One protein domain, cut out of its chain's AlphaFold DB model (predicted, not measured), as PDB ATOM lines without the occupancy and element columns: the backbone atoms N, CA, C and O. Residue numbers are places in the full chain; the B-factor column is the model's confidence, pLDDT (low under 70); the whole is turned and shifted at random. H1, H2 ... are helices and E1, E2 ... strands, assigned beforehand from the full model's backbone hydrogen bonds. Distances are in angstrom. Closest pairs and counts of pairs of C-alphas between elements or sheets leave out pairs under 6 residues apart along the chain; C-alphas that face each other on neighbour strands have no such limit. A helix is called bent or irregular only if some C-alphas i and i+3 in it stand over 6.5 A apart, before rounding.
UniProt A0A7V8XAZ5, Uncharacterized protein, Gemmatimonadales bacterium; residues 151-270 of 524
ATOM      1  N   GLY A 151     -11.660 -18.532   2.636       97.94
ATOM      2  CA  GLY A 151     -10.568 -18.504   3.608       97.94
ATOM      3  C   GLY A 151     -11.095 -18.686   5.030       97.94
ATOM      4  O   GLY A 151     -12.307 -18.723   5.241       97.94
ATOM      5  N   PHE A 152     -10.204 -18.774   6.017       98.06
ATOM      6  CA  PHE A 152     -10.624 -18.867   7.418       98.06
ATOM      7  C   PHE A 152     -11.350 -17.615   7.881       98.06
ATOM      8  O   PHE A 152     -10.936 -16.494   7.581       98.06
ATOM      9  N   ASN A 153     -12.408 -17.811   8.657       98.06
ATOM     10  CA  ASN A 153     -13.087 -16.722   9.327       98.06
ATOM     11  C   ASN A 153     -12.129 -16.058  10.339       98.06
ATOM     12  O   ASN A 153     -11.738 -16.703  11.313       98.06
ATOM     13  N   PRO A 154     -11.758 -14.772  10.169       98.12
ATOM     14  CA  PRO A 154     -10.814 -14.122  11.067       98.12
ATOM     15  C   PRO A 154     -11.306 -13.997  12.513       98.12
ATOM     16  O   PRO A 154     -10.472 -13.763  13.385       98.12
ATOM     17  N   SER A 155     -12.612 -14.123  12.776       97.12
ATOM     18  CA  SER A 155     -13.192 -14.151  14.127       97.12
ATOM     19  C   SER A 155     -13.457 -15.552  14.683       97.12
ATOM     20  O   SER A 155     -13.921 -15.643  15.819       97.12
ATOM     21  N   ASP A 156     -13.159 -16.630  13.947       96.44
ATOM     22  CA  ASP A 156     -13.301 -17.992  14.482       96.44
ATOM     23  C   ASP A 156     -12.372 -18.193  15.700       96.44
ATOM     24  O   ASP A 156     -11.210 -17.772  15.668       96.44
ATOM     25  N   PRO A 157     -12.855 -18.814  16.793       93.38
ATOM     26  CA  PRO A 157     -12.090 -18.949  18.034       93.38
ATOM     27  C   PRO A 157     -10.893 -19.911  17.944       93.38
ATOM     28  O   PRO A 157     -10.031 -19.872  18.822       93.38
ATOM     29  N   ILE A 158     -10.842 -20.781  16.930       94.06
ATOM     30  CA  ILE A 158      -9.806 -21.805  16.738       94.06
ATOM     31  C   ILE A 158      -8.907 -21.454  15.545       94.06
ATOM     32  O   ILE A 158      -7.684 -21.491  15.661       94.06
ATOM     33  N   LEU A 159      -9.509 -21.125  14.403       95.94
ATOM     34  CA  LEU A 159      -8.853 -20.911  13.109       95.94
ATOM     35  C   LEU A 159      -8.603 -19.431  12.789       95.94
ATOM     36  O   LEU A 159      -7.868 -19.116  11.851       95.94
ATOM     37  N   GLY A 160      -9.246 -18.523  13.524       95.56
ATOM     38  CA  GLY A 160      -9.175 -17.086  13.294       95.56
ATOM     39  C   GLY A 160      -7.939 -16.421  13.899       95.56
ATOM     40  O   GLY A 160      -6.924 -17.039  14.217       95.56
ATOM     41  N   THR A 161      -8.017 -15.100  14.058       96.75
ATOM     42  CA  THR A 161      -6.942 -14.284  14.638       96.75
ATOM     43  C   THR A 161      -7.503 -13.317  15.671       96.75
ATOM     44  O   THR A 161      -8.615 -12.811  15.532       96.75
ATOM     45  N   THR A 162      -6.709 -12.958  16.680       97.12
ATOM     46  CA  THR A 162      -7.125 -11.955  17.676       97.12
ATOM     47  C   THR A 162      -7.471 -10.607  17.032       97.12
ATOM     48  O   THR A 162      -8.416  -9.943  17.450       97.12
ATOM     49  N   ALA A 163      -6.739 -10.205  15.988       97.50
ATOM     50  CA  ALA A 163      -7.022  -8.973  15.254       97.50
ATOM     51  C   ALA A 163      -8.374  -9.035  14.523       97.50
ATOM     52  O   ALA A 163      -9.157  -8.090  14.613       97.50
ATOM     53  N   GLY A 164      -8.670 -10.154  13.854       97.56
ATOM     54  CA  GLY A 164      -9.943 -10.372  13.166       97.56
ATOM     55  C   GLY A 164     -11.139 -10.428  14.118       97.56
ATOM     56  O   GLY A 164     -12.166  -9.804  13.847       97.56
ATOM     57  N   ALA A 165     -10.982 -11.092  15.266       97.31
ATOM     58  CA  ALA A 165     -11.981 -11.108  16.333       97.31
ATOM     59  C   ALA A 165     -12.268  -9.694  16.866       97.31
ATOM     60  O   ALA A 165     -13.427  -9.283  16.925       97.31
ATOM     61  N   ASN A 166     -11.225  -8.914  17.171       98.06
ATOM     62  CA  ASN A 166     -11.375  -7.538  17.652       98.06
ATOM     63  C   ASN A 166     -12.037  -6.629  16.609       98.06
ATOM     64  O   ASN A 166     -12.935  -5.863  16.947       98.06
ATOM     65  N   GLN A 167     -11.633  -6.720  15.340       98.06
ATOM     66  CA  GLN A 167     -12.236  -5.930  14.266       98.06
ATOM     67  C   GLN A 167     -13.728  -6.250  14.099       98.06
ATOM     68  O   GLN A 167     -14.547  -5.339  13.972       98.06
ATOM     69  N   THR A 168     -14.092  -7.532  14.128       98.06
ATOM     70  CA  THR A 168     -15.489  -7.966  14.004       98.06
ATOM     71  C   THR A 168     -16.319  -7.558  15.223       98.06
ATOM     72  O   THR A 168     -17.456  -7.115  15.066       98.06
ATOM     73  N   ALA A 169     -15.748  -7.606  16.430       97.81
ATOM     74  CA  ALA A 169     -16.395  -7.098  17.639       97.81
ATOM     75  C   ALA A 169     -16.646  -5.581  17.567       97.81
ATOM     76  O   ALA A 169     -17.760  -5.136  17.842       97.81
ATOM     77  N   THR A 170     -15.656  -4.792  17.131       98.25
ATOM     78  CA  THR A 170     -15.815  -3.343  16.908       98.25
ATOM     79  C   THR A 170     -16.903  -3.054  15.878       98.25
ATOM     80  O   THR A 170     -17.736  -2.179  16.097       98.25
ATOM     81  N   PHE A 171     -16.948  -3.820  14.783       98.44
ATOM     82  CA  PHE A 171     -17.997  -3.696  13.772       98.44
ATOM     83  C   PHE A 171     -19.404  -3.855  14.360       98.44
ATOM     84  O   PHE A 171     -20.259  -3.005  14.118       98.44
ATOM     85  N   PHE A 172     -19.649  -4.900  15.157       98.44
ATOM     86  CA  PHE A 172     -20.966  -5.098  15.770       98.44
ATOM     87  C   PHE A 172     -21.278  -4.071  16.859       98.44
ATOM     88  O   PHE A 172     -22.426  -3.647  16.952       98.44
ATOM     89  N   ALA A 173     -20.283  -3.620  17.625       98.38
ATOM     90  CA  ALA A 173     -20.475  -2.563  18.615       98.38
ATOM     91  C   ALA A 173     -20.914  -1.238  17.963       98.38
ATOM     92  O   ALA A 173     -21.874  -0.618  18.421       98.38
ATOM     93  N   GLU A 174     -20.263  -0.831  16.867       98.19
ATOM     94  CA  GLU A 174     -20.666   0.363  16.113       98.19
ATOM     95  C   GLU A 174     -22.045   0.194  15.462       98.19
ATOM     96  O   GLU A 174     -22.847   1.126  15.478       98.19
ATOM     97  N   PHE A 175     -22.361  -0.995  14.934       98.44
ATOM     98  CA  PHE A 175     -23.674  -1.259  14.342       98.44
ATOM     99  C   PHE A 175     -24.792  -1.177  15.402       98.44
ATOM    100  O   PHE A 175     -25.810  -0.512  15.193       98.44
ATOM    101  N   ASP A 176     -24.596  -1.784  16.574       98.44
ATOM    102  CA  ASP A 176     -25.565  -1.727  17.676       98.44
ATOM    103  C   ASP A 176     -25.761  -0.293  18.188       98.44
ATOM    104  O   ASP A 176     -26.892   0.138  18.442       98.44
ATOM    105  N   GLN A 177     -24.675   0.482  18.278       98.38
ATOM    106  CA  GLN A 177     -24.738   1.897  18.635       98.38
ATOM    107  C   GLN A 177     -25.525   2.709  17.595       98.38
ATOM    108  O   GLN A 177     -26.399   3.490  17.977       98.38
ATOM    109  N   ALA A 178     -25.272   2.498  16.301       98.31
ATOM    110  CA  ALA A 178     -25.960   3.207  15.225       98.31
ATOM    111  C   ALA A 178     -27.471   2.909  15.200       98.31
ATOM    112  O   ALA A 178     -28.288   3.821  15.042       98.31
ATOM    113  N   LEU A 179     -27.859   1.649  15.430       98.19
ATOM    114  CA  LEU A 179     -29.262   1.240  15.567       98.19
ATOM    115  C   LEU A 179     -29.949   1.918  16.758       98.19
ATOM    116  O   LEU A 179     -31.046   2.464  16.615       98.19
ATOM    117  N   SER A 180     -29.297   1.906  17.923       98.31
ATOM    118  CA  SER A 180     -29.809   2.545  19.139       98.31
ATOM    119  C   SER A 180     -29.978   4.055  18.956       98.31
ATOM    120  O   SER A 180     -31.016   4.629  19.309       98.31
ATOM    121  N   GLU A 181     -28.993   4.707  18.338       98.25
ATOM    122  CA  GLU A 181     -29.044   6.136  18.060       98.25
ATOM    123  C   GLU A 181     -30.185   6.482  17.097       98.25
ATOM    124  O   GLU A 181     -30.984   7.369  17.410       98.25
ATOM    125  N   LEU A 182     -30.335   5.746  15.989       98.12
ATOM    126  CA  LEU A 182     -31.424   5.961  15.032       98.12
ATOM    127  C   LEU A 182     -32.794   5.783  15.694       98.12
ATOM    128  O   LEU A 182     -33.663   6.641  15.548       98.12
ATOM    129  N   SER A 183     -32.968   4.720  16.485       97.94
ATOM    130  CA  SER A 183     -34.204   4.477  17.238       97.94
ATOM    131  C   SER A 183     -34.524   5.631  18.187       97.94
ATOM    132  O   SER A 183     -35.678   6.044  18.310       97.94
ATOM    133  N   THR A 184     -33.506   6.178  18.852       98.19
ATOM    134  CA  THR A 184     -33.675   7.282  19.800       98.19
ATOM    135  C   THR A 184     -34.006   8.598  19.088       98.19
ATOM    136  O   THR A 184     -34.794   9.386  19.608       98.19
ATOM    137  N   ARG A 185     -33.414   8.865  17.915       97.81
ATOM    138  CA  ARG A 185     -33.715  10.059  17.104       97.81
ATOM    139  C   ARG A 185     -35.130  10.003  16.515       97.81
ATOM    140  O   ARG A 185     -35.874  10.977  16.613       97.81
ATOM    141  N   VAL A 186     -35.558   8.837  16.016       97.00
ATOM    142  CA  VAL A 186     -36.947   8.609  15.569       97.00
ATOM    143  C   VAL A 186     -37.933   8.815  16.722       97.00
ATOM    144  O   VAL A 186     -38.888   9.571  16.575       97.00
ATOM    145  N   GLY A 187     -37.685   8.219  17.894       96.31
ATOM    146  CA  GLY A 187     -38.573   8.355  19.057       96.31
ATOM    147  C   GLY A 187     -38.678   9.779  19.618       96.31
ATOM    148  O   GLY A 187     -39.705  10.135  20.193       96.31
ATOM    149  N   ARG A 188     -37.644  10.609  19.432       96.75
ATOM    150  CA  ARG A 188     -37.658  12.041  19.783       96.75
ATOM    151  C   ARG A 188     -38.381  12.920  18.760       96.75
ATOM    152  O   ARG A 188     -38.667  14.074  19.067       96.75
ATOM    153  N   GLY A 189     -38.702  12.384  17.584       96.06
ATOM    154  CA  GLY A 189     -39.316  13.136  16.495       96.06
ATOM    155  C   GLY A 189     -38.321  13.970  15.686       96.06
ATOM    156  O   GLY A 189     -38.745  14.892  14.995       96.06
ATOM    157  N   ASP A 190     -37.021  13.643  15.718       95.88
ATOM    158  CA  ASP A 190     -35.970  14.401  15.015       95.88
ATOM    159  C   ASP A 190     -36.198  14.451  13.486       95.88
ATOM    160  O   ASP A 190     -35.675  15.330  12.804       95.88
ATOM    161  N   TYR A 191     -37.016  13.536  12.950       95.62
ATOM    162  CA  TYR A 191     -37.370  13.447  11.530       95.62
ATOM    163  C   TYR A 191     -38.814  13.873  11.212       95.62
ATOM    164  O   TYR A 191     -39.178  13.909  10.042       95.62
ATOM    165  N   ALA A 192     -39.626  14.257  12.207       93.62
ATOM    166  CA  ALA A 192     -41.064  14.520  12.030       93.62
ATOM    167  C   ALA A 192     -41.379  15.716  11.106       93.62
ATOM    168  O   ALA A 192     -42.494  15.856  10.606       93.62
ATOM    169  N   ALA A 193     -40.400  16.597  10.879       94.00
ATOM    170  CA  ALA A 193     -40.526  17.725   9.959       94.00
ATOM    171  C   ALA A 193     -40.436  17.317   8.474       94.00
ATOM    172  O   ALA A 193     -40.850  18.092   7.612       94.00
ATOM    173  N   ASP A 194     -39.915  16.123   8.170       95.38
ATOM    174  CA  ASP A 194     -39.811  15.574   6.816       95.38
ATOM    175  C   ASP A 194     -40.358  14.133   6.790       95.38
ATOM    176  O   ASP A 194     -39.622  13.181   7.075       95.38
ATOM    177  N   PRO A 195     -41.636  13.946   6.401       94.25
ATOM    178  CA  PRO A 195     -42.274  12.631   6.365       94.25
ATOM    179  C   PRO A 195     -41.536  11.602   5.499       94.25
ATOM    180  O   PRO A 195     -41.596  10.405   5.775       94.25
ATOM    181  N   ALA A 196     -40.831  12.040   4.449       94.69
ATOM    182  CA  ALA A 196     -40.062  11.135   3.602       94.69
ATOM    183  C   ALA A 196     -38.790  10.650   4.314       94.69
ATOM    184  O   ALA A 196     -38.398   9.491   4.163       94.69
ATOM    185  N   ASN A 197     -38.149  11.516   5.101       93.50
ATOM    186  CA  ASN A 197     -36.991  11.140   5.904       93.50
ATOM    187  C   ASN A 197     -37.382  10.247   7.090       93.50
ATOM    188  O   ASN A 197     -36.727   9.237   7.344       93.50
ATOM    189  N   GLU A 198     -38.499  10.555   7.754       95.25
ATOM    190  CA  GLU A 198     -39.054   9.719   8.821       95.25
ATOM    191  C   GLU A 198     -39.397   8.308   8.319       95.25
ATOM    192  O   GLU A 198     -38.996   7.318   8.935       95.25
ATOM    193  N   ALA A 199     -40.052   8.192   7.158       95.69
ATOM    194  CA  ALA A 199     -40.372   6.898   6.555       95.69
ATOM    195  C   ALA A 199     -39.112   6.076   6.221       95.69
ATOM    196  O   ALA A 199     -39.084   4.864   6.449       95.69
ATOM    197  N   ARG A 200     -38.045   6.718   5.719       95.94
ATOM    198  CA  ARG A 200     -36.757   6.049   5.462       95.94
ATOM    199  C   ARG A 200     -36.092   5.569   6.753       95.94
ATOM    200  O   ARG A 200     -35.624   4.431   6.794       95.94
ATOM    201  N   ALA A 201     -36.094   6.385   7.809       96.88
ATOM    202  CA  ALA A 201     -35.546   6.010   9.113       96.88
ATOM    203  C   ALA A 201     -36.284   4.800   9.708       96.88
ATOM    204  O   ALA A 201     -35.656   3.842  10.162       96.88
ATOM    205  N   GLN A 202     -37.619   4.803   9.642       96.75
ATOM    206  CA  GLN A 202     -38.453   3.686  10.092       96.75
ATOM    207  C   GLN A 202     -38.210   2.413   9.265       96.75
ATOM    208  O   GLN A 202     -38.094   1.326   9.833       96.75
ATOM    209  N   ALA A 203     -38.066   2.525   7.940       96.56
ATOM    210  CA  ALA A 203     -37.750   1.386   7.076       96.56
ATOM    211  C   ALA A 203     -36.364   0.786   7.376       96.56
ATOM    212  O   ALA A 203     -36.200  -0.440   7.384       96.56
ATOM    213  N   LEU A 204     -35.366   1.627   7.670       96.62
ATOM    214  CA  LEU A 204     -34.046   1.159   8.081       96.62
ATOM    215  C   LEU A 204     -34.110   0.454   9.443       96.62
ATOM    216  O   LEU A 204     -33.580  -0.647   9.572       96.62
ATOM    217  N   LEU A 205     -34.830   1.010  10.426       97.31
ATOM    218  CA  LEU A 205     -35.054   0.358  11.725       97.31
ATOM    219  C   LEU A 205     -35.808  -0.971  11.614       97.31
ATOM    220  O   LEU A 205     -35.577  -1.866  12.422       97.31
ATOM    221  N   ALA A 206     -36.672  -1.132  10.613       96.81
ATOM    222  CA  ALA A 206     -37.368  -2.391  10.372       96.81
ATOM    223  C   ALA A 206     -36.465  -3.477   9.756       96.81
ATOM    224  O   ALA A 206     -36.718  -4.665   9.942       96.81
ATOM    225  N   THR A 207     -35.419  -3.098   9.014       95.56
ATOM    226  CA  THR A 207     -34.627  -4.034   8.189       95.56
ATOM    227  C   THR A 207     -33.213  -4.282   8.715       95.56
ATOM    228  O   THR A 207     -32.740  -5.422   8.715       95.56
ATOM    229  N   ALA A 208     -32.528  -3.243   9.193       96.44
ATOM    230  CA  ALA A 208     -31.145  -3.315   9.651       96.44
ATOM    231  C   ALA A 208     -30.915  -4.284  10.828       96.44
ATOM    232  O   ALA A 208     -29.904  -4.989  10.781       96.44
ATOM    233  N   PRO A 209     -31.822  -4.431  11.821       97.88
ATOM    234  CA  PRO A 209     -31.661  -5.439  12.873       97.88
ATOM    235  C   PRO A 209     -31.584  -6.872  12.332       97.88
ATOM    236  O   PRO A 209     -30.769  -7.664  12.800       97.88
ATOM    237  N   GLY A 210     -32.381  -7.199  11.307       97.25
ATOM    238  CA  GLY A 210     -32.345  -8.512  10.657       97.25
ATOM    239  C   GLY A 210     -31.021  -8.758   9.934       97.25
ATOM    240  O   GLY A 210     -30.408  -9.810  10.100       97.25
ATOM    241  N   VAL A 211     -30.523  -7.761   9.192       96.56
ATOM    242  CA  VAL A 211     -29.204  -7.838   8.535       96.56
ATOM    243  C   VAL A 211     -28.085  -8.002   9.564       96.56
ATOM    244  O   VAL A 211     -27.213  -8.851   9.389       96.56
ATOM    245  N   ARG A 212     -28.129  -7.238  10.662       97.75
ATOM    246  CA  ARG A 212     -27.185  -7.347  11.780       97.75
ATOM    247  C   ARG A 212     -27.193  -8.747  12.389       97.75
ATOM    248  O   ARG A 212     -26.124  -9.300  12.628       97.75
ATOM    249  N   ALA A 213     -28.371  -9.319  12.634       98.06
ATOM    250  CA  ALA A 213     -28.509 -10.659  13.200       98.06
ATOM    251  C   ALA A 213     -27.920 -11.734  12.272       98.06
ATOM    252  O   ALA A 213     -27.101 -12.531  12.721       98.06
ATOM    253  N   MET A 214     -28.246 -11.700  10.975       97.69
ATOM    254  CA  MET A 214     -27.707 -12.658   9.998       97.69
ATOM    255  C   MET A 214     -26.185 -12.531   9.826       97.69
ATOM    256  O   MET A 214     -25.483 -13.536   9.735       97.69
ATOM    257  N   LEU A 215     -25.652 -11.302   9.813       98.06
ATOM    258  CA  LEU A 215     -24.204 -11.071   9.794       98.06
ATOM    259  C   LEU A 215     -23.538 -11.626  11.052       98.06
ATOM    260  O   LEU A 215     -22.481 -12.240  10.958       98.06
ATOM    261  N   PHE A 216     -24.137 -11.417  12.224       98.12
ATOM    262  CA  PHE A 216     -23.599 -11.932  13.479       98.12
ATOM    263  C   PHE A 216     -23.567 -13.461  13.481       98.12
ATOM    264  O   PHE A 216     -22.527 -14.042  13.777       98.12
ATOM    265  N   GLU A 217     -24.660 -14.094  13.054       96.25
ATOM    266  CA  GLU A 217     -24.764 -15.548  12.932       96.25
ATOM    267  C   GLU A 217     -23.708 -16.134  11.988       96.25
ATOM    268  O   GLU A 217     -23.146 -17.184  12.285       96.25
ATOM    269  N   LEU A 218     -23.394 -15.464  10.874       97.06
ATOM    270  CA  LEU A 218     -22.346 -15.903   9.946       97.06
ATOM    271  C   LEU A 218     -20.925 -15.668  10.488       97.06
ATOM    272  O   LEU A 218     -20.068 -16.535  10.325       97.06
ATOM    273  N   LEU A 219     -20.662 -14.504  11.090       97.50
ATOM    274  CA  LEU A 219     -19.300 -14.023  11.346       97.50
ATOM    275  C   LEU A 219     -18.788 -14.313  12.761       97.50
ATOM    276  O   LEU A 219     -17.607 -14.609  12.923       97.50
ATOM    277  N   ALA A 220     -19.630 -14.183  13.785       96.38
ATOM    278  CA  ALA A 220     -19.161 -14.027  15.167       96.38
ATOM    279  C   ALA A 220     -19.959 -14.803  16.221       96.38
ATOM    280  O   ALA A 220     -19.553 -14.829  17.382       96.38
ATOM    281  N   ASP A 221     -21.083 -15.419  15.853       94.38
ATOM    282  CA  ASP A 221     -21.865 -16.224  16.784       94.38
ATOM    283  C   ASP A 221     -21.022 -17.388  17.351       94.38
ATOM    284  O   ASP A 221     -20.512 -18.203  16.576       94.38
ATOM    285  N   PRO A 222     -20.871 -17.506  18.684       88.06
ATOM    286  CA  PRO A 222     -20.029 -18.536  19.298       88.06
ATOM    287  C   PRO A 222     -20.455 -19.977  19.002       88.06
ATOM    288  O   PRO A 222     -19.649 -20.890  19.157       88.06
ATOM    289  N   GLN A 223     -21.719 -20.195  18.635       86.06
ATOM    290  CA  GLN A 223     -22.277 -21.515  18.347       86.06
ATOM    291  C   GLN A 223     -22.497 -21.744  16.854       86.06
ATOM    292  O   GLN A 223     -22.493 -22.891  16.408       86.06
ATOM    293  N   ARG A 224     -22.739 -20.676  16.087       89.12
ATOM    294  CA  ARG A 224     -23.213 -20.782  14.702       89.12
ATOM    295  C   ARG A 224     -22.318 -20.132  13.668       89.12
ATOM    296  O   ARG A 224     -22.604 -20.332  12.489       89.12
ATOM    297  N   SER A 225     -21.305 -19.361  14.055       94.12
ATOM    298  CA  SER A 225     -20.395 -18.742  13.088       94.12
ATOM    299  C   SER A 225     -19.776 -19.784  12.165       94.12
ATOM    300  O   SER A 225     -19.503 -20.919  12.554       94.12
ATOM    301  N   SER A 226     -19.597 -19.397  10.905       95.75
ATOM    302  CA  SER A 226     -18.918 -20.258   9.950       95.75
ATOM    303  C   SER A 226     -17.409 -20.205  10.206       95.75
ATOM    304  O   SER A 226     -16.869 -19.105  10.333       95.75
ATOM    305  N   PRO A 227     -16.693 -21.341  10.208       96.94
ATOM    306  CA  PRO A 227     -15.230 -21.361  10.303       96.94
ATOM    307  C   PRO A 227     -14.548 -20.835   9.029       96.94
ATOM    308  O   PRO A 227     -13.363 -20.500   9.038       96.94
ATOM    309  N   ILE A 228     -15.289 -20.755   7.919       97.75
ATOM    310  CA  ILE A 228     -14.810 -20.282   6.618       97.75
ATOM    311  C   ILE A 228     -15.707 -19.169   6.078       97.75
ATOM    312  O   ILE A 228     -16.924 -19.183   6.254       97.75
ATOM    313  N   LEU A 229     -15.114 -18.201   5.392       98.31
ATOM    314  CA  LEU A 229     -15.818 -17.074   4.787       98.31
ATOM    315  C   LEU A 229     -15.269 -16.787   3.390       98.31
ATOM    316  O   LEU A 229     -14.107 -17.100   3.113       98.31
ATOM    317  N   PRO A 230     -16.053 -16.136   2.513       98.25
ATOM    318  CA  PRO A 230     -15.520 -15.600   1.274       98.25
ATOM    319  C   PRO A 230     -14.355 -14.659   1.538       98.25
ATOM    320  O   PRO A 230     -14.422 -13.778   2.397       98.25
ATOM    321  N   THR A 231     -13.296 -14.814   0.754       98.31
ATOM    322  CA  THR A 231     -12.177 -13.876   0.777       98.31
ATOM    323  C   THR A 231     -12.648 -12.489   0.356       98.31
ATOM    324  O   THR A 231     -13.504 -12.358  -0.521       98.31
ATOM    325  N   ALA A 232     -12.065 -11.441   0.934       97.56
ATOM    326  CA  ALA A 232     -12.428 -10.053   0.659       97.56
ATOM    327  C   ALA A 232     -12.329  -9.685  -0.837       97.56
ATOM    328  O   ALA A 232     -13.064  -8.818  -1.301       97.56
ATOM    329  N   GLY A 233     -11.445 -10.356  -1.588       96.50
ATOM    330  CA  GLY A 233     -11.274 -10.172  -3.033       96.50
ATOM    331  C   GLY A 233     -12.179 -11.039  -3.918       96.50
ATOM    332  O   GLY A 233     -12.217 -10.825  -5.128       96.50
ATOM    333  N   SER A 234     -12.902 -12.013  -3.358       97.44
ATOM    334  CA  SER A 234     -13.862 -12.826  -4.118       97.44
ATOM    335  C   SER A 234     -15.131 -12.037  -4.451       97.44
ATOM    336  O   SER A 234     -15.477 -11.074  -3.766       97.44
ATOM    337  N   THR A 235     -15.883 -12.466  -5.470       97.12
ATOM    338  CA  THR A 235     -17.172 -11.843  -5.826       97.12
ATOM    339  C   THR A 235     -18.145 -11.832  -4.644       97.12
ATOM    340  O   THR A 235     -18.761 -10.802  -4.373       97.12
ATOM    341  N   SER A 236     -18.239 -12.938  -3.902       97.19
ATOM    342  CA  SER A 236     -19.085 -13.054  -2.710       97.19
ATOM    343  C   SER A 236     -18.612 -12.147  -1.571       97.19
ATOM    344  O   SER A 236     -19.430 -11.475  -0.946       97.19
ATOM    345  N   GLY A 237     -17.299 -12.065  -1.328       97.75
ATOM    346  CA  GLY A 237     -16.733 -11.176  -0.307       97.75
ATOM    347  C   GLY A 237     -16.950  -9.699  -0.631       97.75
ATOM    348  O   GLY A 237     -17.391  -8.939   0.229       97.75
ATOM    349  N   MET A 238     -16.743  -9.296  -1.888       97.81
ATOM    350  CA  MET A 238     -17.037  -7.935  -2.342       97.81
ATOM    351  C   MET A 238     -18.530  -7.603  -2.251       97.81
ATOM    352  O   MET A 238     -18.876  -6.498  -1.838       97.81
ATOM    353  N   ALA A 239     -19.421  -8.542  -2.587       97.44
ATOM    354  CA  ALA A 239     -20.864  -8.351  -2.446       97.44
ATOM    355  C   ALA A 239     -21.276  -8.178  -0.975       97.44
ATOM    356  O   ALA A 239     -22.048  -7.273  -0.653       97.44
ATOM    357  N   LEU A 240     -20.715  -8.991  -0.072       97.69
ATOM    358  CA  LEU A 240     -20.943  -8.887   1.369       97.69
ATOM    359  C   LEU A 240     -20.460  -7.538   1.920       97.69
ATOM    360  O   LEU A 240     -21.213  -6.843   2.604       97.69
ATOM    361  N   LEU A 241     -19.238  -7.124   1.573       97.56
ATOM    362  CA  LEU A 241     -18.697  -5.818   1.964       97.56
ATOM    363  C   LEU A 241     -19.499  -4.660   1.357       97.56
ATOM    364  O   LEU A 241     -19.713  -3.655   2.029       97.56
ATOM    365  N   GLY A 242     -19.991  -4.808   0.125       97.19
ATOM    366  CA  GLY A 242     -20.887  -3.848  -0.518       97.19
ATOM    367  C   GLY A 242     -22.221  -3.712   0.216       97.19
ATOM    368  O   GLY A 242     -22.684  -2.597   0.450       97.19
ATOM    369  N   ARG A 243     -22.812  -4.829   0.663       96.75
ATOM    370  CA  ARG A 243     -24.035  -4.830   1.479       96.75
ATOM    371  C   ARG A 243     -23.820  -4.125   2.818       96.75
ATOM    372  O   ARG A 243     -24.653  -3.309   3.206       96.75
ATOM    373  N   VAL A 244     -22.698  -4.391   3.488       97.12
ATOM    374  CA  VAL A 244     -22.315  -3.696   4.728       97.12
ATOM    375  C   VAL A 244     -22.104  -2.202   4.478       97.12
ATOM    376  O   VAL A 244     -22.628  -1.376   5.222       97.12
ATOM    377  N   ALA A 245     -21.395  -1.837   3.408       96.94
ATOM    378  CA  ALA A 245     -21.156  -0.446   3.047       96.94
ATOM    379  C   ALA A 245     -22.457   0.311   2.739       96.94
ATOM    380  O   ALA A 245     -22.568   1.470   3.121       96.94
ATOM    381  N   ALA A 246     -23.449  -0.334   2.116       95.19
ATOM    382  CA  ALA A 246     -24.757   0.264   1.855       95.19
ATOM    383  C   ALA A 246     -25.538   0.550   3.148       95.19
ATOM    384  O   ALA A 246     -26.097   1.632   3.299       95.19
ATOM    385  N   VAL A 247     -25.539  -0.386   4.106       95.44
ATOM    386  CA  VAL A 247     -26.161  -0.162   5.426       95.44
ATOM    387  C   VAL A 247     -25.447   0.966   6.166       95.44
ATOM    388  O   VAL A 247     -26.090   1.864   6.701       95.44
ATOM    389  N   ARG A 248     -24.113   0.962   6.146       96.06
ATOM    390  CA  ARG A 248     -23.292   2.018   6.735       96.06
ATOM    391  C   ARG A 248     -23.557   3.390   6.107       96.06
ATOM    392  O   ARG A 248     -23.684   4.370   6.834       96.06
ATOM    393  N   GLY A 249     -23.647   3.453   4.779       95.50
ATOM    394  CA  GLY A 249     -23.992   4.665   4.037       95.50
ATOM    395  C   GLY A 249     -25.362   5.198   4.444       95.50
ATOM    396  O   GLY A 249     -25.486   6.379   4.726       95.50
ATOM    397  N   ALA A 250     -26.361   4.328   4.620       95.19
ATOM    398  CA  ALA A 250     -27.672   4.756   5.108       95.19
ATOM    399  C   ALA A 250     -27.599   5.405   6.508       95.19
ATOM    400  O   ALA A 250     -28.236   6.422   6.744       95.19
ATOM    401  N   PHE A 251     -26.789   4.889   7.440       96.94
ATOM    402  CA  PHE A 251     -26.611   5.547   8.746       96.94
ATOM    403  C   PHE A 251     -25.861   6.885   8.653       96.94
ATOM    404  O   PHE A 251     -26.312   7.882   9.221       96.94
ATOM    405  N   ASN A 252     -24.731   6.924   7.941       94.50
ATOM    406  CA  ASN A 252     -23.889   8.121   7.874       94.50
ATOM    407  C   ASN A 252     -24.490   9.209   6.977       94.50
ATOM    408  O   ASN A 252     -24.605  10.356   7.400       94.50
ATOM    409  N   ASP A 253     -24.850   8.854   5.747       91.00
ATOM    410  CA  ASP A 253     -25.156   9.808   4.683       91.00
ATOM    411  C   ASP A 253     -26.597  10.320   4.791       91.00
ATOM    412  O   ASP A 253     -26.829  11.516   4.624       91.00
ATOM    413  N   ASP A 254     -27.561   9.450   5.124       90.88
ATOM    414  CA  ASP A 254     -28.965   9.866   5.261       90.88
ATOM    415  C   ASP A 254     -29.269  10.478   6.639       90.88
ATOM    416  O   ASP A 254     -30.117  11.369   6.746       90.88
ATOM    417  N   PHE A 255     -28.590  10.021   7.701       95.00
ATOM    418  CA  PHE A 255     -28.961  10.362   9.081       95.00
ATOM    419  C   PHE A 255     -27.844  10.985   9.927       95.00
ATOM    420  O   PHE A 255     -28.124  11.439  11.041       95.00
ATOM    421  N   GLY A 256     -26.600  11.047   9.442       94.75
ATOM    422  CA  GLY A 256     -25.476  11.603  10.202       94.75
ATOM    423  C   GLY A 256     -25.193  10.838  11.499       94.75
ATOM    424  O   GLY A 256     -24.898  11.457  12.525       94.75
ATOM    425  N   ILE A 257     -25.372   9.515  11.486       96.50
ATOM    426  CA  ILE A 257     -25.101   8.614  12.613       96.50
ATOM    427  C   ILE A 257     -23.796   7.881  12.326       96.50
ATOM    428  O   ILE A 257     -23.703   7.167  11.332       96.50
ATOM    429  N   GLY A 258     -22.800   8.063  13.195       91.88
ATOM    430  CA  GLY A 258     -21.453   7.539  12.987       91.88
ATOM    431  C   GLY A 258     -21.401   6.013  13.011       91.88
ATOM    432  O   GLY A 258     -21.600   5.395  14.052       91.88
ATOM    433  N   PHE A 259     -21.069   5.421  11.868       94.69
ATOM    434  CA  PHE A 259     -20.774   3.998  11.718       94.69
ATOM    435  C   PHE A 259     -19.668   3.862  10.673       94.69
ATOM    436  O   PHE A 259     -19.870   4.221   9.519       94.69
ATOM    437  N   THR A 260     -18.472   3.402  11.030       95.00
ATOM    438  CA  THR A 260     -17.315   3.411  10.110       95.00
ATOM    439  C   THR A 260     -16.647   2.055   9.954       95.00
ATOM    440  O   THR A 260     -16.092   1.775   8.890       95.00
ATOM    441  N   ALA A 261     -16.756   1.183  10.951       96.19
ATOM    442  CA  ALA A 261     -16.152  -0.135  10.947       96.19
ATOM    443  C   ALA A 261     -16.676  -1.033   9.811       96.19
ATOM    444  O   ALA A 261     -17.789  -0.883   9.302       96.19
ATOM    445  N   SER A 262     -15.842  -1.999   9.429       95.75
ATOM    446  CA  SER A 262     -16.177  -3.095   8.516       95.75
ATOM    447  C   SER A 262     -15.816  -4.417   9.197       95.75
ATOM    448  O   SER A 262     -14.791  -4.461   9.889       95.75
ATOM    449  N   PRO A 263     -16.582  -5.499   8.975       96.69
ATOM    450  CA  PRO A 263     -16.231  -6.807   9.511       96.69
ATOM    451  C   PRO A 263     -14.907  -7.298   8.919       96.69
ATOM    452  O   PRO A 263     -14.520  -6.901   7.814       96.69
ATOM    453  N   ALA A 264     -14.216  -8.173   9.646       97.12
ATOM    454  CA  ALA A 264     -13.027  -8.828   9.122       97.12
ATOM    455  C   ALA A 264     -13.433  -9.955   8.161       97.12
ATOM    456  O   ALA A 264     -14.233 -10.817   8.515       97.12
ATOM    457  N   LEU A 265     -12.856  -9.964   6.960       98.31
ATOM    458  CA  LEU A 265     -12.946 -11.073   6.008       98.31
ATOM    459  C   LEU A 265     -11.542 -11.613   5.712       98.31
ATOM    460  O   LEU A 265     -10.575 -10.849   5.787       98.31
ATOM    461  N   PRO A 266     -11.407 -12.903   5.359       98.12
ATOM    462  CA  PRO A 266     -10.115 -13.460   4.988       98.12
ATOM    463  C   PRO A 266      -9.542 -12.753   3.759       98.12
ATOM    464  O   PRO A 266     -10.266 -12.396   2.832       98.12
ATOM    465  N   THR A 267      -8.226 -12.575   3.715       96.88
ATOM    466  CA  THR A 267      -7.534 -11.966   2.564       96.88
ATOM    467  C   THR A 267      -6.948 -12.999   1.606       96.88
ATOM    468  O   THR A 267      -6.633 -12.662   0.468       96.88
ATOM    469  N   SER A 268      -6.838 -14.256   2.039       95.88
ATOM    470  CA  SER A 268      -6.317 -15.373   1.254       95.88
ATOM    471  C   SER A 268      -7.217 -16.604   1.378       95.88
ATOM    472  O   SER A 268      -7.807 -16.809   2.445       95.88
ATOM    473  N   PRO A 269      -7.309 -17.441   0.330       96.69
ATOM    474  CA  PRO A 269      -7.992 -18.725   0.421       96.69
ATOM    475  C   PRO A 269      -7.318 -19.690   1.408       96.69
ATOM    476  O   PRO A 269      -6.155 -19.500   1.779       96.69
ATOM    477  N   VAL A 270      -8.040 -20.741   1.802       96.06
ATOM    478  CA  VAL A 270      -7.492 -21.848   2.602       96.06
ATOM    479  C   VAL A 270      -6.353 -22.533   1.832       96.06
ATOM    480  O   VAL A 270      -6.493 -22.879   0.660       96.06
TER     481      VAL A 270
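This is residues 151 to 270 of the 524 residues of an uncharacterized protein of Gemmatimonadales bacterium (UniProt A0A7V8XAZ5). A long, slim bundle of three helices: H1 runs its length, the bent H2 folds back beside it in two arms, and H3 runs slantwise the same way as H1. The unnamed residues 256 to 270 run back between H1 and H3 to the end where the printed part began. The printed part has 120 residues, with named elements in the order H1, H2, E1, H3, and is mostly helix. It is compact, with a radius of gyration of the C-alphas of 15.6 A, yet only just elongated, spanning 52 by 26 by 20 A.

Residues 151 to 152 pair antiparallel with 228 to 229 of E1, residues 228 to 230, which pairs with no named strand. H1, residues 162 to 188, forms a helical hairpin with H2a, residues 195 to 206: they touch at a steep tilt of 42 degrees, closest at C-alphas 183 and 205, 6.9 A. H2 is bent, though assigned as one helix by its hydrogen bonds: C-alphas 206 and 209 are 6.9 A apart. H2b, residues 209 to 219, touches H1 at a shallow tilt of 6 degrees, opposite ways, closest at C-alphas 175 and 212, 7.5 A. H3, residues 235 to 255, only just touches H1 with 3 pairs of C-alphas within 8 A, closest 178 and 251, 6.9 A. H1, H2a and H3 form an up and down bundle, each running against the one before. Every O i to N i+4 pair is within hydrogen-bond range in H1, H2a, H2b and H3.

H1 is 38.9 A long from C-alpha 162 at (-7.125, -11.955, 17.676). H3, 29.2 A long with a kink of 26 degrees near residue 248, ends at C-alpha 255, (-28.961, 10.362, 9.081).

C-alphas 193 and 270 are farthest apart, 52.1 A. The printed part has no cut, no link is long, and no printed residue is under 70 in pLDDT.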